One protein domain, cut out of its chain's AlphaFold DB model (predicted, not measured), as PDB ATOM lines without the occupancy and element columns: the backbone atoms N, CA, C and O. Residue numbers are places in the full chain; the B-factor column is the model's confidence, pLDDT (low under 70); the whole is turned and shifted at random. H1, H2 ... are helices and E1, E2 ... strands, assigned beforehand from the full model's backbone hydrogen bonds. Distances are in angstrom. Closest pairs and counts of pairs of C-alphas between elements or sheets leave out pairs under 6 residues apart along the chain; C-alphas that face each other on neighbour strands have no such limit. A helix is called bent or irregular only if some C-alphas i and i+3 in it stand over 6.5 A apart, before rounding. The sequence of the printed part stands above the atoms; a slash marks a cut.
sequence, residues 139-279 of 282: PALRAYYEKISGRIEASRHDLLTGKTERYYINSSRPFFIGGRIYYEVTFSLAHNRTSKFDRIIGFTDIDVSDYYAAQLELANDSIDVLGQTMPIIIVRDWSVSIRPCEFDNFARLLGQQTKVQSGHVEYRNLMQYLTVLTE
ATOM      1  N   PRO A 139     -17.666   4.693  51.545       86.19
ATOM      2  CA  PRO A 139     -16.628   3.926  52.230       86.19
ATOM      3  C   PRO A 139     -17.133   2.625  52.868       86.19
ATOM      4  O   PRO A 139     -16.369   1.664  52.967       86.19
ATOM      5  N   ALA A 140     -18.397   2.569  53.302       87.44
ATOM      6  CA  ALA A 140     -18.970   1.368  53.908       87.44
ATOM      7  C   ALA A 140     -19.122   0.250  52.871       87.44
ATOM      8  O   ALA A 140     -18.749  -0.895  53.137       87.44
ATOM      9  N   LEU A 141     -19.592   0.596  51.667       88.56
ATOM     10  CA  LEU A 141     -19.700  -0.343  50.551       88.56
ATOM     11  C   LEU A 141     -18.325  -0.858  50.108       88.56
ATOM     12  O   LEU A 141     -18.162  -2.046  49.833       88.56
ATOM     13  N   ARG A 142     -17.311   0.016  50.101       89.00
ATOM     14  CA  ARG A 142     -15.928  -0.392  49.831       89.00
ATOM     15  C   ARG A 142     -15.426  -1.404  50.865       89.00
ATOM     16  O   ARG A 142     -14.932  -2.460  50.481       89.00
ATOM     17  N   ALA A 143     -15.589  -1.116  52.158       91.00
ATOM     18  CA  ALA A 143     -15.168  -2.024  53.226       91.00
ATOM     19  C   ALA A 143     -15.888  -3.385  53.155       91.00
ATOM     20  O   ALA A 143     -15.282  -4.422  53.420       91.00
ATOM     21  N   TYR A 144     -17.166  -3.388  52.763       93.31
ATOM     22  CA  TYR A 144     -17.944  -4.601  52.522       93.31
ATOM     23  C   TYR A 144     -17.326  -5.473  51.418       93.31
ATOM     24  O   TYR A 144     -17.011  -6.640  51.663       93.31
ATOM     25  N   TYR A 145     -17.063  -4.907  50.234       94.50
ATOM     26  CA  TYR A 145     -16.460  -5.658  49.128       94.50
ATOM     27  C   TYR A 145     -15.009  -6.080  49.396       94.50
ATOM     28  O   TYR A 145     -14.620  -7.172  48.987       94.50
ATOM     29  N   GLU A 146     -14.224  -5.281  50.128       94.31
ATOM     30  CA  GLU A 146     -12.867  -5.659  50.558       94.31
ATOM     31  C   GLU A 146     -12.874  -6.902  51.467       94.31
ATOM     32  O   GLU A 146     -12.002  -7.766  51.359       94.31
ATOM     33  N   LYS A 147     -13.868  -7.036  52.357       96.25
ATOM     34  CA  LYS A 147     -14.012  -8.242  53.189       96.25
ATOM     35  C   LYS A 147     -14.412  -9.456  52.360       96.25
ATOM     36  O   LYS A 147     -13.867 -10.536  52.584       96.25
ATOM     37  N   ILE A 148     -15.330  -9.284  51.410       96.75
ATOM     38  CA  ILE A 148     -15.783 -10.359  50.519       96.75
ATOM     39  C   ILE A 148     -14.635 -10.874  49.657       96.75
ATOM     40  O   ILE A 148     -14.398 -12.081  49.640       96.75
ATOM     41  N   SER A 149     -13.894  -9.986  48.987       96.56
ATOM     42  CA  SER A 149     -12.767 -10.398  48.145       96.56
ATOM     43  C   SER A 149     -11.713 -11.151  48.956       96.56
ATOM     44  O   SER A 149     -11.228 -12.188  48.513       96.56
ATOM     45  N   GLY A 150     -11.447 -10.725  50.195       96.31
ATOM     46  CA  GLY A 150     -10.583 -11.459  51.119       96.31
ATOM     47  C   GLY A 150     -11.045 -12.899  51.386       96.31
ATOM     48  O   GLY A 150     -10.210 -13.803  51.437       96.31
ATOM     49  N   ARG A 151     -12.358 -13.147  51.519       96.88
ATOM     50  CA  ARG A 151     -12.908 -14.509  51.686       96.88
ATOM     51  C   ARG A 151     -12.856 -15.331  50.395       96.88
ATOM     52  O   ARG A 151     -12.569 -16.527  50.451       96.88
ATOM     53  N   ILE A 152     -13.077 -14.707  49.236       96.75
ATOM     54  CA  ILE A 152     -12.921 -15.364  47.926       96.75
ATOM     55  C   ILE A 152     -11.475 -15.844  47.751       96.75
ATOM     56  O   ILE A 152     -11.242 -17.017  47.468       96.75
ATOM     57  N   GLU A 153     -10.497 -14.969  48.001       95.38
ATOM     58  CA  GLU A 153      -9.077 -15.317  47.891       95.38
ATOM     59  C   GLU A 153      -8.660 -16.390  48.901       95.38
ATOM     60  O   GLU A 153      -7.951 -17.326  48.539       95.38
ATOM     61  N   ALA A 154      -9.127 -16.296  50.152       93.75
ATOM     62  CA  ALA A 154      -8.824 -17.292  51.179       93.75
ATOM     63  C   ALA A 154      -9.368 -18.678  50.816       93.75
ATOM     64  O   ALA A 154      -8.683 -19.675  51.026       93.75
ATOM     65  N   SER A 155     -10.570 -18.732  50.240       90.94
ATOM     66  CA  SER A 155     -11.177 -20.000  49.843       90.94
ATOM     67  C   SER A 155     -10.585 -20.557  48.552       90.94
ATOM     68  O   SER A 155     -10.711 -21.751  48.330       90.94
ATOM     69  N   ARG A 156      -9.922 -19.751  47.698       87.50
ATOM     70  CA  ARG A 156      -9.446 -20.108  46.337       87.50
ATOM     71  C   ARG A 156      -8.793 -21.491  46.240       87.50
ATOM     72  O   ARG A 156      -9.061 -22.193  45.271       87.50
ATOM     73  N   HIS A 157      -8.000 -21.886  47.232       85.69
ATOM     74  CA  HIS A 157      -7.252 -23.149  47.242       85.69
ATOM     75  C   HIS A 157      -7.919 -24.293  48.017       85.69
ATOM     76  O   HIS A 157      -7.355 -25.387  48.083       85.69
ATOM     77  N   ASP A 158      -9.100 -24.068  48.588       89.62
ATOM     78  CA  ASP A 158      -9.871 -25.115  49.244       89.62
ATOM     79  C   ASP A 158     -10.336 -26.159  48.224       89.62
ATOM     80  O   ASP A 158     -10.691 -25.843  47.083       89.62
ATOM     81  N   LEU A 159     -10.346 -27.422  48.654       88.50
ATOM     82  CA  LEU A 159     -10.801 -28.530  47.825       88.50
ATOM     83  C   LEU A 159     -12.290 -28.385  47.510       88.50
ATOM     84  O   LEU A 159     -13.117 -28.251  48.413       88.50
ATOM     85  N   LEU A 160     -12.620 -28.501  46.225       88.94
ATOM     86  CA  LEU A 160     -13.998 -28.624  45.776       88.94
ATOM     87  C   LEU A 160     -14.605 -29.924  46.322       88.94
ATOM     88  O   LEU A 160     -14.017 -31.005  46.271       88.94
ATOM     89  N   THR A 161     -15.805 -29.798  46.862       87.12
ATOM     90  CA  THR A 161     -16.639 -30.877  47.382       87.12
ATOM     91  C   THR A 161     -17.317 -31.678  46.271       87.12
ATOM     92  O   THR A 161     -17.774 -32.794  46.526       87.12
ATOM     93  N   GLY A 162     -17.429 -31.111  45.062       84.25
ATOM     94  CA  GLY A 162     -18.154 -31.692  43.932       84.25
ATOM     95  C   GLY A 162     -19.676 -31.652  44.094       84.25
ATOM     96  O   GLY A 162     -20.403 -32.241  43.289       84.25
ATOM     97  N   LYS A 163     -20.185 -30.991  45.140       88.75
ATOM     98  CA  LYS A 163     -21.621 -30.812  45.363       88.75
ATOM     99  C   LYS A 163     -22.103 -29.619  44.553       88.75
ATOM    100  O   LYS A 163     -22.064 -28.486  45.022       88.75
ATOM    101  N   THR A 164     -22.585 -29.902  43.351       91.94
ATOM    102  CA  THR A 164     -23.148 -28.885  42.469       91.94
ATOM    103  C   THR A 164     -24.656 -29.010  42.354       91.94
ATOM    104  O   THR A 164     -25.230 -30.102  42.320       91.94
ATOM    105  N   GLU A 165     -25.308 -27.862  42.245       91.31
ATOM    106  CA  GLU A 165     -26.718 -27.760  41.894       91.31
ATOM    107  C   GLU A 165     -26.883 -26.860  40.674       91.31
ATOM    108  O   GLU A 165     -25.998 -26.077  40.328       91.31
ATOM    109  N   ARG A 166     -28.018 -27.000  39.984       92.38
ATOM    110  CA  ARG A 166     -28.316 -26.201  38.795       92.38
ATOM    111  C   ARG A 166     -29.092 -24.947  39.178       92.38
ATOM    112  O   ARG A 166     -30.157 -25.046  39.786       92.38
ATOM    113  N   TYR A 167     -28.620 -23.802  38.706       93.50
ATOM    114  CA  TYR A 167     -29.207 -22.492  38.937       93.50
ATOM    115  C   TYR A 167     -29.422 -21.742  37.621       93.50
ATOM    116  O   TYR A 167     -28.666 -21.897  36.665       93.50
ATOM    117  N   TYR A 168     -30.462 -20.917  37.565       92.38
ATOM    118  CA  TYR A 168     -30.570 -19.853  36.577       92.38
ATOM    119  C   TYR A 168     -29.793 -18.644  37.084       92.38
ATOM    120  O   TYR A 168     -30.052 -18.169  38.192       92.38
ATOM    121  N   ILE A 169     -28.868 -18.140  36.272       93.81
ATOM    122  CA  ILE A 169     -28.156 -16.899  36.561       93.81
ATOM    123  C   ILE A 169     -29.053 -15.733  36.144       93.81
ATOM    124  O   ILE A 169     -29.540 -15.673  35.019       93.81
ATOM    125  N   ASN A 170     -29.349 -14.837  37.080       92.50
ATOM    126  CA  ASN A 170     -30.215 -13.682  36.850       92.50
ATOM    127  C   ASN A 170     -29.422 -12.422  36.496       92.50
ATOM    128  O   ASN A 170     -29.935 -11.588  35.753       92.50
ATOM    129  N   SER A 171     -28.233 -12.258  37.073       93.75
ATOM    130  CA  SER A 171     -27.283 -11.202  36.718       93.75
ATOM    131  C   SER A 171     -25.911 -11.498  37.311       93.75
ATOM    132  O   SER A 171     -25.844 -11.979  38.442       93.75
ATOM    133  N   SER A 172     -24.854 -11.109  36.606       94.00
ATOM    134  CA  SER A 172     -23.485 -11.036  37.121       94.00
ATOM    135  C   SER A 172     -23.028  -9.579  37.070       94.00
ATOM    136  O   SER A 172     -23.094  -8.945  36.016       94.00
ATOM    137  N   ARG A 173     -22.677  -8.994  38.220       93.06
ATOM    138  CA  ARG A 173     -22.277  -7.582  38.327       93.06
ATOM    139  C   ARG A 173     -20.834  -7.486  38.810       93.06
ATOM    140  O   ARG A 173     -20.565  -7.967  39.909       93.06
ATOM    141  N   PRO A 174     -19.931  -6.842  38.057       93.56
ATOM    142  CA  PRO A 174     -18.549  -6.717  38.479       93.56
ATOM    143  C   PRO A 174     -18.411  -5.717  39.635       93.56
ATOM    144  O   PRO A 174     -19.076  -4.678  39.678       93.56
ATOM    145  N   PHE A 175     -17.497  -6.014  40.548       93.81
ATOM    146  CA  PHE A 175     -16.933  -5.086  41.519       93.81
ATOM    147  C   PHE A 175     -15.413  -5.268  41.558       93.81
ATOM    148  O   PHE A 175     -14.885  -6.317  41.188       93.81
ATOM    149  N   PHE A 176     -14.688  -4.232  41.975       93.62
ATOM    150  CA  PHE A 176     -13.246  -4.163  41.742       93.62
ATOM    151  C   PHE A 176     -12.500  -3.885  43.035       93.62
ATOM    152  O   PHE A 176     -12.749  -2.873  43.689       93.62
ATOM    153  N   ILE A 177     -11.558  -4.761  43.390       93.12
ATOM    154  CA  ILE A 177     -10.725  -4.613  44.587       93.12
ATOM    155  C   ILE A 177      -9.272  -4.895  44.217       93.12
ATOM    156  O   ILE A 177      -8.958  -5.943  43.662       93.12
ATOM    157  N   GLY A 178      -8.376  -3.951  44.522       88.50
ATOM    158  CA  GLY A 178      -6.932  -4.131  44.330       88.50
ATOM    159  C   GLY A 178      -6.518  -4.453  42.889       88.50
ATOM    160  O   GLY A 178      -5.601  -5.242  42.690       88.50
ATOM    161  N   GLY A 179      -7.224  -3.902  41.895       88.19
ATOM    162  CA  GLY A 179      -6.952  -4.153  40.476       88.19
ATOM    163  C   GLY A 179      -7.437  -5.509  39.956       88.19
ATOM    164  O   GLY A 179      -7.123  -5.856  38.822       88.19
ATOM    165  N   ARG A 180      -8.191  -6.273  40.759       91.69
ATOM    166  CA  ARG A 180      -8.843  -7.527  40.360       91.69
ATOM    167  C   ARG A 180     -10.343  -7.337  40.183       91.69
ATOM    168  O   ARG A 180     -10.950  -6.493  40.849       91.69
ATOM    169  N   ILE A 181     -10.916  -8.146  39.299       94.25
ATOM    170  CA  ILE A 181     -12.349  -8.191  39.026       94.25
ATOM    171  C   ILE A 181     -12.954  -9.324  39.854       94.25
ATOM    172  O   ILE A 181     -12.436 -10.438  39.878       94.25
ATOM    173  N   TYR A 182     -14.042  -9.010  40.541       96.44
ATOM    174  CA  TYR A 182     -14.894  -9.954  41.245       96.44
ATOM    175  C   TYR A 182     -16.338  -9.705  40.819       96.44
ATOM    176  O   TYR A 182     -16.653  -8.650  40.276       96.44
ATOM    177  N   TYR A 183     -17.233 -10.645  41.097       96.44
ATOM    178  CA  TYR A 183     -18.611 -10.601  40.638       96.44
ATOM    179  C   TYR A 183     -19.583 -10.853  41.781       96.44
ATOM    180  O   TYR A 183     -19.434 -11.802  42.551       96.44
ATOM    181  N   GLU A 184     -20.598 -10.002  41.869       97.06
ATOM    182  CA  GLU A 184     -21.837 -10.272  42.586       97.06
ATOM    183  C   GLU A 184     -22.795 -10.973  41.619       97.06
ATOM    184  O   GLU A 184     -23.301 -10.377  40.662       97.06
ATOM    185  N   VAL A 185     -23.045 -12.252  41.870       96.94
ATOM    186  CA  VAL A 185     -23.900 -13.094  41.039       96.94
ATOM    187  C   VAL A 185     -25.230 -13.284  41.749       96.94
ATOM    188  O   VAL A 185     -25.301 -13.827  42.849       96.94
ATOM    189  N   THR A 186     -26.310 -12.854  41.106       95.94
ATOM    190  CA  THR A 186     -27.674 -13.167  41.542       95.94
ATOM    191  C   THR A 186     -28.168 -14.378  40.767       95.94
ATOM    192  O   THR A 186     -28.163 -14.359  39.536       95.94
ATOM    193  N   PHE A 187     -28.634 -15.411  41.460       94.88
ATOM    194  CA  PHE A 187     -29.093 -16.655  40.845       94.88
ATOM    195  C   PHE A 187     -30.269 -17.279  41.606       94.88
ATOM    196  O   PHE A 187     -30.593 -16.887  42.723       94.88
ATOM    197  N   SER A 188     -30.950 -18.240  40.984       92.94
ATOM    198  CA  SER A 188     -32.107 -18.941  41.561       92.94
ATOM    199  C   SER A 188     -32.120 -20.407  41.146       92.94
ATOM    200  O   SER A 188     -31.617 -20.759  40.081       92.94
ATOM    201  N   LEU A 189     -32.652 -21.294  41.989       89.19
ATOM    202  CA  LEU A 189     -32.613 -22.737  41.740       89.19
ATOM    203  C   LEU A 189     -33.376 -23.099  40.451       89.19
ATOM    204  O   LEU A 189     -34.507 -22.667  40.242       89.19
ATOM    205  N   ALA A 190     -32.790 -23.919  39.576       81.56
ATOM    206  CA  ALA A 190     -33.357 -24.205  38.258       81.56
ATOM    207  C   ALA A 190     -34.454 -25.292  38.295       81.56
ATOM    208  O   ALA A 190     -34.255 -26.424  37.843       81.56
ATOM    209  N   HIS A 191     -35.638 -24.948  38.811       79.88
ATOM    210  CA  HIS A 191     -36.818 -25.826  38.848       79.88
ATOM    211  C   HIS A 191     -38.067 -25.190  38.211       79.88
ATOM    212  O   HIS A 191     -38.114 -24.008  37.901       79.88
ATOM    213  N   ASN A 192     -39.125 -25.986  38.007       60.09
ATOM    214  CA  ASN A 192     -40.341 -25.570  37.282       60.09
ATOM    215  C   ASN A 192     -41.209 -24.505  37.991       60.09
ATOM    216  O   ASN A 192     -42.236 -24.113  37.445       60.09
ATOM    217  N   ARG A 193     -40.860 -24.079  39.209       59.84
ATOM    218  CA  ARG A 193     -41.645 -23.126  40.016       59.84
ATOM    219  C   ARG A 193     -40.742 -22.069  40.653       59.84
ATOM    220  O   ARG A 193     -40.802 -21.875  41.856       59.84
ATOM    221  N   THR A 194     -39.891 -21.425  39.869       56.97
ATOM    222  CA  THR A 194     -39.064 -20.317  40.360       56.97
ATOM    223  C   THR A 194     -39.922 -19.091  40.659       56.97
ATOM    224  O   THR A 194     -40.566 -18.539  39.762       56.97
ATOM    225  N   SER A 195     -39.926 -18.658  41.916       58.78
ATOM    226  CA  SER A 195     -40.496 -17.389  42.352       58.78
ATOM    227  C   SER A 195     -39.431 -16.290  42.318       58.78
ATOM    228  O   SER A 195     -38.249 -16.542  42.535       58.78
ATOM    229  N   LYS A 196     -39.830 -15.025  42.113       55.91
ATOM    230  CA  LYS A 196     -38.903 -13.876  42.231       55.91
ATOM    231  C   LYS A 196     -38.311 -13.729  43.643       55.91
ATOM    232  O   LYS A 196     -37.340 -12.996  43.802       55.91
ATOM    233  N   PHE A 197     -38.902 -14.406  44.631       59.03
ATOM    234  CA  PHE A 197     -38.455 -14.439  46.022       59.03
ATOM    235  C   PHE A 197     -37.344 -15.470  46.290       59.03
ATOM    236  O   PHE A 197     -36.750 -15.424  47.357       59.03
ATOM    237  N   ASP A 198     -37.008 -16.332  45.322       76.19
ATOM    238  CA  ASP A 198     -35.998 -17.394  45.481       76.19
ATOM    239  C   ASP A 198     -34.595 -16.952  45.015       76.19
ATOM    240  O   ASP A 198     -33.762 -17.774  44.632       76.19
ATOM    241  N   ARG A 199     -34.346 -15.636  44.965       88.94
ATOM    242  CA  ARG A 199     -33.067 -15.078  44.512       88.94
ATOM    243  C   ARG A 199     -32.027 -15.176  45.616       88.94
ATOM    244  O   ARG A 199     -32.236 -14.687  46.723       88.94
ATOM    245  N   ILE A 200     -30.894 -15.753  45.262       94.19
ATOM    246  CA  ILE A 200     -29.706 -15.902  46.088       94.19
ATOM    247  C   ILE A 200     -28.635 -14.977  45.510       94.19
ATOM    248  O   ILE A 200     -28.522 -14.850  44.290       94.19
ATOM    249  N   ILE A 201     -27.874 -14.324  46.383       96.06
ATOM    250  CA  ILE A 201     -26.702 -13.531  46.008       96.06
ATOM    251  C   ILE A 201     -25.469 -14.305  46.458       96.06
ATOM    252  O   ILE A 201     -25.370 -14.689  47.624       96.06
ATOM    253  N   GLY A 202     -24.546 -14.532  45.532       97.12
ATOM    254  CA  GLY A 202     -23.228 -15.080  45.818       97.12
ATOM    255  C   GLY A 202     -22.130 -14.235  45.192       97.12
ATOM    256  O   GLY A 202     -22.390 -13.380  44.348       97.12
ATOM    257  N   PHE A 203     -20.899 -14.483  45.618       98.06
ATOM    258  CA  PHE A 203     -19.728 -13.728  45.199       98.06
ATOM    259  C   PHE A 203     -18.644 -14.654  44.664       98.06
ATOM    260  O   PHE A 203     -18.481 -15.773  45.152       98.06
ATOM    261  N   THR A 204     -17.905 -14.204  43.658       97.19
ATOM    262  CA  THR A 204     -16.865 -15.015  43.017       97.19
ATOM    263  C   THR A 204     -15.858 -14.152  42.277       97.19
ATOM    264  O   THR A 204     -16.100 -12.974  42.045       97.19
ATOM    265  N   ASP A 205     -14.717 -14.726  41.931       95.19
ATOM    266  CA  ASP A 205     -13.751 -14.177  40.982       95.19
ATOM    267  C   ASP A 205     -13.891 -14.788  39.575       95.19
ATOM    268  O   ASP A 205     -13.133 -14.437  38.677       95.19
ATOM    269  N   ILE A 206     -14.856 -15.692  39.377       93.50
ATOM    270  CA  ILE A 206     -15.158 -16.321  38.088       93.50
ATOM    271  C   ILE A 206     -16.149 -15.442  37.321       93.50
ATOM    272  O   ILE A 206     -17.196 -15.074  37.861       93.50
ATOM    273  N   ASP A 207     -15.866 -15.149  36.051       90.69
ATOM    274  CA  ASP A 207     -16.836 -14.470  35.193       90.69
ATOM    275  C   ASP A 207     -17.969 -15.422  34.792       90.69
ATOM    276  O   ASP A 207     -17.872 -16.232  33.867       90.69
ATOM    277  N   VAL A 208     -19.054 -15.355  35.558       90.69
ATOM    278  CA  VAL A 208     -20.237 -16.186  35.369       90.69
ATOM    279  C   VAL A 208     -21.178 -15.543  34.352       90.69
ATOM    280  O   VAL A 208     -21.814 -14.524  34.629       90.69
ATOM    281  N   SER A 209     -21.357 -16.202  33.205       89.50
ATOM    282  CA  SER A 209     -22.321 -15.772  32.189       89.50
ATOM    283  C   SER A 209     -23.772 -15.894  32.669       89.50
ATOM    284  O   SER A 209     -24.185 -16.921  33.216       89.50
ATOM    285  N   ASP A 210     -24.582 -14.871  32.380       88.94
ATOM    286  CA  ASP A 210     -26.027 -14.849  32.625       88.94
ATOM    287  C   ASP A 210     -26.875 -15.350  31.438       88.94
ATOM    288  O   ASP A 210     -28.106 -15.356  31.503       88.94
ATOM    289  N   TYR A 211     -26.237 -15.830  30.365       88.62
ATOM    290  CA  TYR A 211     -26.924 -16.326  29.166       88.62
ATOM    291  C   TYR A 211     -27.506 -17.729  29.323       88.62
ATOM    292  O   TYR A 211     -28.405 -18.117  28.569       88.62
ATOM    293  N   TYR A 212     -26.997 -18.502  30.282       89.00
ATOM    294  CA  TYR A 212     -27.346 -19.904  30.449       89.00
ATOM    295  C   TYR A 212     -27.648 -20.250  31.906       89.00
ATOM    296  O   TYR A 212     -27.200 -19.596  32.847       89.00
ATOM    297  N   ALA A 213     -28.393 -21.340  32.095       91.38
ATOM    298  CA  ALA A 213     -28.395 -22.024  33.379       91.38
ATOM    299  C   ALA A 213     -27.007 -22.621  33.645       91.38
ATOM    300  O   ALA A 213     -26.332 -23.068  32.714       91.38
ATOM    301  N   ALA A 214     -26.615 -22.675  34.911       93.88
ATOM    302  CA  ALA A 214     -25.287 -23.074  35.342       93.88
ATOM    303  C   ALA A 214     -25.335 -24.124  36.451       93.88
ATOM    304  O   ALA A 214     -26.241 -24.116  37.284       93.88
ATOM    305  N   GLN A 215     -24.356 -25.023  36.471       94.81
ATOM    306  CA  GLN A 215     -23.993 -25.776  37.663       94.81
ATOM    307  C   GLN A 215     -23.061 -24.919  38.508       94.81
ATOM    308  O   GLN A 215     -22.024 -24.486  38.015       94.81
ATOM    309  N   LEU A 216     -23.451 -24.677  39.759       95.75
ATOM    310  CA  LEU A 216     -22.647 -23.926  40.717       95.75
ATOM    311  C   LEU A 216     -22.223 -24.839  41.856       95.75
ATOM    312  O   LEU A 216     -23.060 -25.562  42.410       95.75
ATOM    313  N   GLU A 217     -20.953 -24.752  42.237       95.44
ATOM    314  CA  GLU A 217     -20.506 -25.192  43.554       95.44
ATOM    315  C   GLU A 217     -20.483 -23.996  44.509       95.44
ATOM    316  O   GLU A 217     -19.845 -22.978  44.233       95.44
ATOM    317  N   LEU A 218     -21.193 -24.115  45.631       95.38
ATOM    318  CA  LEU A 218     -21.384 -23.028  46.588       95.38
ATOM    319  C   LEU A 218     -20.712 -23.352  47.924       95.38
ATOM    320  O   LEU A 218     -20.881 -24.444  48.467       95.38
ATOM    321  N   ALA A 219     -20.023 -22.367  48.495       95.06
ATOM    322  CA  ALA A 219     -19.511 -22.407  49.858       95.06
ATOM    323  C   ALA A 219     -20.179 -21.314  50.699       95.06
ATOM    324  O   ALA A 219     -20.206 -20.148  50.311       95.06
ATOM    325  N   ASN A 220     -20.721 -21.692  51.857       94.75
ATOM    326  CA  ASN A 220     -21.239 -20.724  52.820       94.75
ATOM    327  C   ASN A 220     -20.089 -20.169  53.651       94.75
ATOM    328  O   ASN A 220     -19.244 -20.928  54.127       94.75
ATOM    329  N   ASP A 221     -20.100 -18.863  53.866       95.75
ATOM    330  CA  ASP A 221     -19.103 -18.181  54.673       95.75
ATOM    331  C   ASP A 221     -19.725 -16.975  55.395       95.75
ATOM    332  O   ASP A 221     -20.933 -16.742  55.334       95.75
ATOM    333  N   SER A 222     -18.915 -16.206  56.112       95.69
ATOM    334  CA  SER A 222     -19.337 -14.978  56.772       95.69
ATOM    335  C   SER A 222     -18.242 -13.918  56.759       95.69
ATOM    336  O   SER A 222     -17.050 -14.221  56.674       95.69
ATOM    337  N   ILE A 223     -18.666 -12.662  56.842       95.06
ATOM    338  CA  ILE A 223     -17.795 -11.494  56.950       95.06
ATOM    339  C   ILE A 223     -18.212 -10.642  58.140       95.06
ATOM    340  O   ILE A 223     -19.396 -10.541  58.450       95.06
ATOM    341  N   ASP A 224     -17.242  -9.973  58.753       93.38
ATOM    342  CA  ASP A 224     -17.497  -8.964  59.777       93.38
ATOM    343  C   ASP A 224     -17.350  -7.567  59.174       93.38
ATOM    344  O   ASP A 224     -16.252  -7.152  58.778       93.38
ATOM    345  N   VAL A 225     -18.462  -6.836  59.107       88.38
ATOM    346  CA  VAL A 225     -18.547  -5.484  58.541       88.38
ATOM    347  C   VAL A 225     -19.354  -4.610  59.498       88.38
ATOM    348  O   VAL A 225     -20.425  -4.994  59.952       88.38
ATOM    349  N   LEU A 226     -18.820  -3.435  59.850       81.69
ATOM    350  CA  LEU A 226     -19.468  -2.470  60.757       81.69
ATOM    351  C   LEU A 226     -19.901  -3.063  62.118       81.69
ATOM    352  O   LEU A 226     -20.898  -2.648  62.704       81.69
ATOM    353  N   GLY A 227     -19.142  -4.036  62.633       84.62
ATOM    354  CA  GLY A 227     -19.430  -4.697  63.911       84.62
ATOM    355  C   GLY A 227     -20.558  -5.734  63.853       84.62
ATOM    356  O   GLY A 227     -21.015  -6.176  64.904       84.62
ATOM    357  N   GLN A 228     -21.003  -6.123  62.655       89.25
ATOM    358  CA  GLN A 228     -21.980  -7.189  62.444       89.25
ATOM    359  C   GLN A 228     -21.383  -8.313  61.596       89.25
ATOM    360  O   GLN A 228     -20.730  -8.059  60.583       89.25
ATOM    361  N   THR A 229     -21.650  -9.555  62.001       94.06
ATOM    362  CA  THR A 229     -21.321 -10.747  61.217       94.06
ATOM    363  C   THR A 229     -22.448 -11.015  60.226       94.06
ATOM    364  O   THR A 229     -23.589 -11.265  60.618       94.06
ATOM    365  N   MET A 230     -22.132 -10.963  58.937       93.75
ATOM    366  CA  MET A 230     -23.071 -11.175  57.841       93.75
ATOM    367  C   MET A 230     -22.728 -12.473  57.105       93.75
ATOM    368  O   MET A 230     -21.563 -12.667  56.750       93.75
ATOM    369  N   PRO A 231     -23.702 -13.366  56.852       96.06
ATOM    370  CA  PRO A 231     -23.468 -14.541  56.024       96.06
ATOM    371  C   PRO A 231     -23.297 -14.134  54.558       96.06
ATOM    372  O   PRO A 231     -23.986 -13.239  54.067       96.06
ATOM    373  N   ILE A 232     -22.408 -14.826  53.855       96.81
ATOM    374  CA  ILE A 232     -22.192 -14.689  52.415       96.81
ATOM    375  C   ILE A 232     -22.129 -16.071  51.764       96.81
ATOM    376  O   ILE A 232     -21.872 -17.080  52.423       96.81
ATOM    377  N   ILE A 233     -22.342 -16.111  50.453       97.19
ATOM    378  CA  ILE A 233     -22.187 -17.318  49.641       97.19
ATOM    379  C   ILE A 233     -21.077 -17.055  48.635       97.19
ATOM    380  O   ILE A 233     -21.087 -16.029  47.960       97.19
ATOM    381  N   ILE A 234     -20.127 -17.976  48.530       97.38
ATOM    382  CA  ILE A 234     -19.037 -17.922  47.559       97.38
ATOM    383  C   ILE A 234     -19.319 -18.953  46.470       97.38
ATOM    384  O   ILE A 234     -19.511 -20.131  46.777       97.38
ATOM    385  N   VAL A 235     -19.338 -18.526  45.206       96.88
ATOM    386  CA  VAL A 235     -19.371 -19.448  44.061       96.88
ATOM    387  C   VAL A 235     -17.937 -19.887  43.788       96.88
ATOM    388  O   VAL A 235     -17.084 -19.067  43.446       96.88
ATOM    389  N   ARG A 236     -17.672 -21.174  44.016       95.31
ATOM    390  CA  ARG A 236     -16.336 -21.788  43.980       95.31
ATOM    391  C   ARG A 236     -15.999 -22.398  42.626       95.31
ATOM    392  O   ARG A 236     -14.829 -22.464  42.276       95.31
ATOM    393  N   ASP A 237     -17.020 -22.862  41.915       95.00
ATOM    394  CA  ASP A 237     -16.898 -23.458  40.590       95.00
ATOM    395  C   ASP A 237     -18.169 -23.199  39.779       95.00
ATOM    396  O   ASP A 237     -19.265 -23.056  40.343       95.00
ATOM    397  N   TRP A 238     -18.012 -23.132  38.459       94.94
ATOM    398  CA  TRP A 238     -19.070 -22.799  37.518       94.94
ATOM    399  C   TRP A 238     -18.933 -23.599  36.224       94.94
ATOM    400  O   TRP A 238     -17.855 -23.727  35.656       94.94
ATOM    401  N   SER A 239     -20.056 -24.094  35.707       94.69
ATOM    402  CA  SER A 239     -20.130 -24.589  34.331       94.69
ATOM    403  C   SER A 239     -21.527 -24.425  33.751       94.69
ATOM    404  O   SER A 239     -22.528 -24.436  34.473       94.69
ATOM    405  N   VAL A 240     -21.632 -24.306  32.429       95.00
ATOM    406  CA  VAL A 240     -22.930 -24.238  31.751       95.00
ATOM    407  C   VAL A 240     -23.689 -25.554  31.950       95.00
ATOM    408  O   VAL A 240     -23.165 -26.645  31.744       95.00
ATOM    409  N   SER A 241     -24.963 -25.471  32.333       93.56
ATOM    410  CA  SER A 241     -25.830 -26.632  32.547       93.56
ATOM    411  C   SER A 241     -27.279 -26.326  32.169       93.56
ATOM    412  O   SER A 241     -28.162 -26.218  33.020       93.56
ATOM    413  N   ILE A 242     -27.542 -26.224  30.868       92.06
ATOM    414  CA  ILE A 242     -28.889 -26.064  30.293       92.06
ATOM    415  C   ILE A 242     -29.732 -27.308  30.608       92.06
ATOM    416  O   ILE A 242     -29.244 -28.440  30.536       92.06
ATOM    417  N   ARG A 243     -31.008 -27.149  30.973       90.12
ATOM    418  CA  ARG A 243     -31.854 -28.304  31.327       90.12
ATOM    419  C   ARG A 243     -32.194 -29.106  30.065       90.12
ATOM    420  O   ARG A 243     -32.594 -28.509  29.072       90.12
ATOM    421  N   PRO A 244     -32.157 -30.453  30.081       91.25
ATOM    422  CA  PRO A 244     -32.473 -31.248  28.889       91.25
ATOM    423  C   PRO A 244     -33.841 -30.935  28.258       91.25
ATOM    424  O   PRO A 244     -33.961 -30.856  27.041       91.25
ATOM    425  N   CYS A 245     -34.854 -30.647  29.081       88.62
ATOM    426  CA  CYS A 245     -36.178 -30.259  28.594       88.62
ATOM    427  C   CYS A 245     -36.196 -28.926  27.823       88.62
ATOM    428  O   CYS A 245     -37.112 -28.702  27.037       88.62
ATOM    429  N   GLU A 246     -35.223 -28.035  28.034       89.44
ATOM    430  CA  GLU A 246     -35.096 -26.787  27.270       89.44
ATOM    431  C   GLU A 246     -34.680 -27.084  25.823       89.44
ATOM    432  O   GLU A 246     -35.240 -26.490  24.904       89.44
ATOM    433  N   PHE A 247     -33.819 -28.085  25.604       90.94
ATOM    434  CA  PHE A 247     -33.496 -28.571  24.259       90.94
ATOM    435  C   PHE A 247     -34.702 -29.208  23.573       90.94
ATOM    436  O   PHE A 247     -34.984 -28.890  22.422       90.94
ATOM    437  N   ASP A 248     -35.448 -30.058  24.280       91.06
ATOM    438  CA  ASP A 248     -36.639 -30.696  23.708       91.06
ATOM    439  C   ASP A 248     -37.724 -29.663  23.361       91.06
ATOM    440  O   ASP A 248     -38.415 -29.780  22.346       91.06
ATOM    441  N   ASN A 249     -37.862 -28.614  24.178       90.81
ATOM    442  CA  ASN A 249     -38.755 -27.496  23.887       90.81
ATOM    443  C   ASN A 249     -38.283 -26.693  22.667       90.81
ATOM    444  O   ASN A 249     -39.113 -26.349  21.827       90.81
ATOM    445  N   PHE A 250     -36.980 -26.432  22.541       91.62
ATOM    446  CA  PHE A 250     -36.413 -25.754  21.377       91.62
ATOM    447  C   PHE A 250     -36.592 -26.572  20.089       91.62
ATOM    448  O   PHE A 250     -37.070 -26.044  19.087       91.62
ATOM    449  N   ALA A 251     -36.318 -27.880  20.122       92.50
ATOM    450  CA  ALA A 251     -36.520 -28.781  18.985       92.50
ATOM    451  C   ALA A 251     -37.985 -28.805  18.518       92.50
ATOM    452  O   ALA A 251     -38.257 -28.795  17.314       92.50
ATOM    453  N   ARG A 252     -38.938 -28.745  19.459       93.00
ATOM    454  CA  ARG A 252     -40.374 -28.694  19.149       93.00
ATOM    455  C   ARG A 252     -40.761 -27.452  18.343       93.00
ATOM    456  O   ARG A 252     -41.629 -27.558  17.480       93.00
ATOM    457  N   LEU A 253     -40.115 -26.305  18.576       93.00
ATOM    458  CA  LEU A 253     -40.341 -25.089  17.777       93.00
ATOM    459  C   LEU A 253     -39.954 -25.289  16.305       93.00
ATOM    460  O   LEU A 253     -40.545 -24.674  15.424       93.00
ATOM    461  N   LEU A 254     -39.001 -26.186  16.042       94.50
ATOM    462  CA  LEU A 254     -38.533 -26.549  14.704       94.50
ATOM    463  C   LEU A 254     -39.285 -27.757  14.114       94.50
ATOM    464  O   LEU A 254     -38.873 -28.299  13.091       94.50
ATOM    465  N   GLY A 255     -40.362 -28.215  14.762       92.75
ATOM    466  CA  GLY A 255     -41.120 -29.397  14.342       92.75
ATOM    467  C   GLY A 255     -40.388 -30.725  14.561       92.75
ATOM    468  O   GLY A 255     -40.824 -31.753  14.046       92.75
ATOM    469  N   GLN A 256     -39.289 -30.726  15.319       91.62
ATOM    470  CA  GLN A 256     -38.515 -31.924  15.632       91.62
ATOM    471  C   GLN A 256     -38.912 -32.500  16.995       91.62
ATOM    472  O   GLN A 256     -39.335 -31.783  17.904       91.62
ATOM    473  N   GLN A 257     -38.752 -33.815  17.149       89.12
ATOM    474  CA  GLN A 257     -38.860 -34.483  18.442       89.12
ATOM    475  C   GLN A 257     -37.501 -35.048  18.835       89.12
ATOM    476  O   GLN A 257     -36.959 -35.924  18.163       89.12
ATOM    477  N   THR A 258     -36.968 -34.552  19.945       87.25
ATOM    478  CA  THR A 258     -35.745 -35.053  20.571       87.25
ATOM    479  C   THR A 258     -36.053 -35.524  21.986       87.25
ATOM    480  O   THR A 258     -37.100 -35.206  22.552       87.25
ATOM    481  N   LYS A 259     -35.147 -36.331  22.540       91.12
ATOM    482  CA  LYS A 259     -35.168 -36.723  23.950       91.12
ATOM    483  C   LYS A 259     -33.764 -36.573  24.511       91.12
ATOM    484  O   LYS A 259     -33.010 -37.545  24.600       91.12
ATOM    485  N   VAL A 260     -33.396 -35.335  24.816       90.44
ATOM    486  CA  VAL A 260     -32.066 -35.020  25.345       90.44
ATOM    487  C   VAL A 260     -31.961 -35.494  26.793       90.44
ATOM    488  O   VAL A 260     -32.913 -35.412  27.570       90.44
ATOM    489  N   GLN A 261     -30.794 -36.012  27.176       90.69
ATOM    490  CA  GLN A 261     -30.501 -36.415  28.550       90.69
ATOM    491  C   GLN A 261     -29.123 -35.909  28.957       90.69
ATOM    492  O   GLN A 261     -28.196 -35.921  28.150       90.69
ATOM    493  N   SER A 262     -28.964 -35.529  30.229       88.06
ATOM    494  CA  SER A 262     -27.684 -35.018  30.741       88.06
ATOM    495  C   SER A 262     -26.539 -36.041  30.687       88.06
ATOM    496  O   SER A 262     -25.377 -35.655  30.725       88.06
ATOM    497  N   GLY A 263     -26.853 -37.338  30.583       89.44
ATOM    498  CA  GLY A 263     -25.858 -38.401  30.425       89.44
ATOM    499  C   GLY A 263     -25.302 -38.544  29.003       89.44
ATOM    500  O   GLY A 263     -24.265 -39.184  28.829       89.44
ATOM    501  N   HIS A 264     -25.957 -37.964  27.991       92.25
ATOM    502  CA  HIS A 264     -25.494 -38.054  26.605       92.25
ATOM    503  C   HIS A 264     -24.140 -37.356  26.435       92.25
ATOM    504  O   HIS A 264     -23.880 -36.304  27.024       92.25
ATOM    505  N   VAL A 265     -23.268 -37.947  25.618       92.62
ATOM    506  CA  VAL A 265     -21.926 -37.407  25.355       92.62
ATOM    507  C   VAL A 265     -22.036 -36.072  24.622       92.62
ATOM    508  O   VAL A 265     -21.351 -35.121  24.977       92.62
ATOM    509  N   GLU A 266     -22.965 -35.968  23.674       92.19
ATOM    510  CA  GLU A 266     -23.238 -34.755  22.905       92.19
ATOM    511  C   GLU A 266     -23.676 -33.602  23.812       92.19
ATOM    512  O   GLU A 266     -23.196 -32.482  23.659       92.19
ATOM    513  N   TYR A 267     -24.537 -33.885  24.796       93.81
ATOM    514  CA  TYR A 267     -24.957 -32.891  25.782       93.81
ATOM    515  C   TYR A 267     -23.760 -32.388  26.595       93.81
ATOM    516  O   TYR A 267     -23.557 -31.182  26.695       93.81
ATOM    517  N   ARG A 268     -22.945 -33.299  27.147       92.75
ATOM    518  CA  ARG A 268     -21.787 -32.925  27.975       92.75
ATOM    519  C   ARG A 268     -20.759 -32.117  27.186       92.75
ATOM    520  O   ARG A 268     -20.309 -31.085  27.673       92.75
ATOM    521  N   ASN A 269     -20.459 -32.536  25.959       93.62
ATOM    522  CA  ASN A 269     -19.536 -31.821  25.080       93.62
ATOM    523  C   ASN A 269     -20.056 -30.420  24.736       93.62
ATOM    524  O   ASN A 269     -19.282 -29.469  24.736       93.62
ATOM    525  N   LEU A 270     -21.361 -30.273  24.483       93.75
ATOM    526  CA  LEU A 270     -21.964 -28.968  24.217       93.75
ATOM    527  C   LEU A 270     -21.884 -28.049  25.442       93.75
ATOM    528  O   LEU A 270     -21.516 -26.890  25.300       93.75
ATOM    529  N   MET A 271     -22.203 -28.552  26.636       94.50
ATOM    530  CA  MET A 271     -22.113 -27.768  27.876       94.50
ATOM    531  C   MET A 271     -20.674 -27.310  28.143       94.50
ATOM    532  O   MET A 271     -20.443 -26.137  28.434       94.50
ATOM    533  N   GLN A 272     -19.701 -28.206  27.968       92.88
ATOM    534  CA  GLN A 272     -18.283 -27.875  28.097       92.88
ATOM    535  C   GLN A 272     -17.853 -26.822  27.069       92.88
ATOM    536  O   GLN A 272     -17.205 -25.846  27.429       92.88
ATOM    537  N   TYR A 273     -18.254 -26.981  25.806       91.75
ATOM    538  CA  TYR A 273     -17.960 -26.008  24.756       91.75
ATOM    539  C   TYR A 273     -18.537 -24.622  25.076       91.75
ATOM    540  O   TYR A 273     -17.841 -23.624  24.930       91.75
ATOM    541  N   LEU A 274     -19.786 -24.555  25.549       91.38
ATOM    542  CA  LEU A 274     -20.415 -23.292  25.945       91.38
ATOM    543  C   LEU A 274     -19.723 -22.651  27.154       91.38
ATOM    544  O   LEU A 274     -19.635 -21.429  27.203       91.38
ATOM    545  N   THR A 275     -19.214 -23.458  28.088       90.75
ATOM    546  CA  THR A 275     -18.447 -22.992  29.258       90.75
ATOM    547  C   THR A 275     -17.140 -22.328  28.817       90.75
ATOM    548  O   THR A 275     -16.914 -21.164  29.113       90.75
ATOM    549  N   VAL A 276     -16.339 -23.000  27.985       86.25
ATOM    550  CA  VAL A 276     -15.075 -22.430  27.475       86.25
ATOM    551  C   VAL A 276     -15.323 -21.190  26.611       86.25
ATOM    552  O   VAL A 276     -14.636 -20.181  26.730       86.25
ATOM    553  N   LEU A 277     -16.348 -21.225  25.753       80.50
ATOM    554  CA  LEU A 277     -16.664 -20.092  24.886       80.50
ATOM    555  C   LEU A 277     -17.106 -18.854  25.675       80.50
ATOM    556  O   LEU A 277     -16.899 -17.739  25.209       80.50
ATOM    557  N   THR A 278     -17.738 -19.032  26.834       72.62
ATOM    558  CA  THR A 278     -18.155 -17.909  27.683       72.62
ATOM    559  C   THR A 278     -16.991 -17.344  28.487       72.62
ATOM    560  O   THR A 278     -16.914 -16.125  28.600       72.62
ATOM    561  N   GLU A 279     -16.035 -18.167  28.915       65.44
ATOM    562  CA  GLU A 279     -14.764 -17.698  29.492       65.44
ATOM    563  C   GLU A 279     -13.951 -16.861  28.480       65.44
ATOM    564  O   GLU A 279     -13.438 -15.804  28.825       65.44
TER     565      GLU A 279
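Overview. This is residues 139 to 279 of the 282 residues of an uncharacterized protein of Micrococcus luteus J28 (UniProt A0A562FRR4). A strongly twisted sheet of five strands is folded back on itself like part of a barrel, bringing its edge strands E3 and E5 together, and it curls round helix H1. Toward the end away from H1, helix H3 only grazes the sheet with its residues 268 to 279, while H2 lies off the sheet. The printed part has 141 residues with three named helices and five named strands, in the order H1 E1 E2 E3 E4 E5 H2 H3; the sheet order is E3 E2 E1 E4 E5, all antiparallel, and the class is mixed, helices and strands. It is only just compact, close to loose, with a radius of gyration of the C-alphas of 17.1 A, and elongated, spanning 58 by 31 by 26 A.

Arrangement. H1, residues 139 to 155, is on the sheet of E1, residues 164 to 177, E2, 180 to 189, E3, 200 to 204, E4, 213 to 225, and E5, 228 to 240. The closest C-alphas of H1 and E4 are those of Tyr 144 and Val 225, 6.1 A apart. E1, E2 and E3 form a meander, each strand the antiparallel neighbour of the one before; with E4, which is beside E1, they form a Greek key. Hairpin E1 and E2 has N 175 and O 182 at 2.8 A, and hairpin E2 and E3 has N 185 and O 202 at 2.8 A, within hydrogen-bond range. Between E1 and E4, N 167 and O 214 are 2.8 A apart; in hairpin E4 and E5, N 221 and O 232 are 2.9 A apart. In this folded sheet, one sheet bent back into two leaves, E3 and E2 face E4 and E5, with E1 as the hinge; E1 bends by 98 degrees at residue 167. The closest C-alphas of E3 and E5, Gly 202 and Ile 233, are 4.6 A apart. H2, residues 244 to 253, is not on the sheet. H3, residues 265 to 279, only grazes it with residues 268 to 279; the closest C-alphas of E5 and H3, Val 240 and Thr 275, are 5.3 A apart. In H1, H2 and H3 every O i to N i+4 pair is within hydrogen-bond range.

Along the chain. H1 begins with C-alpha 139 at (-16.628, 3.926, 52.230) and is 24.7 A long. E1 measures 27.3 A, E2 28.3 A, E3 13.2 A, E4 31.7 A and E5 35.1 A. H2 measures 14.9 A; H3, 21.4 A, ends with C-alpha 279 at (-14.764, -17.698, 29.492).

Size, cuts and confidence. The C-alphas farthest apart, Gly 227 and Gly 255, are 59.5 A apart. The printed part has no cut, and the link H2 to H3 is long. Residues 192 to 197 and residue 279 are under pLDDT 70.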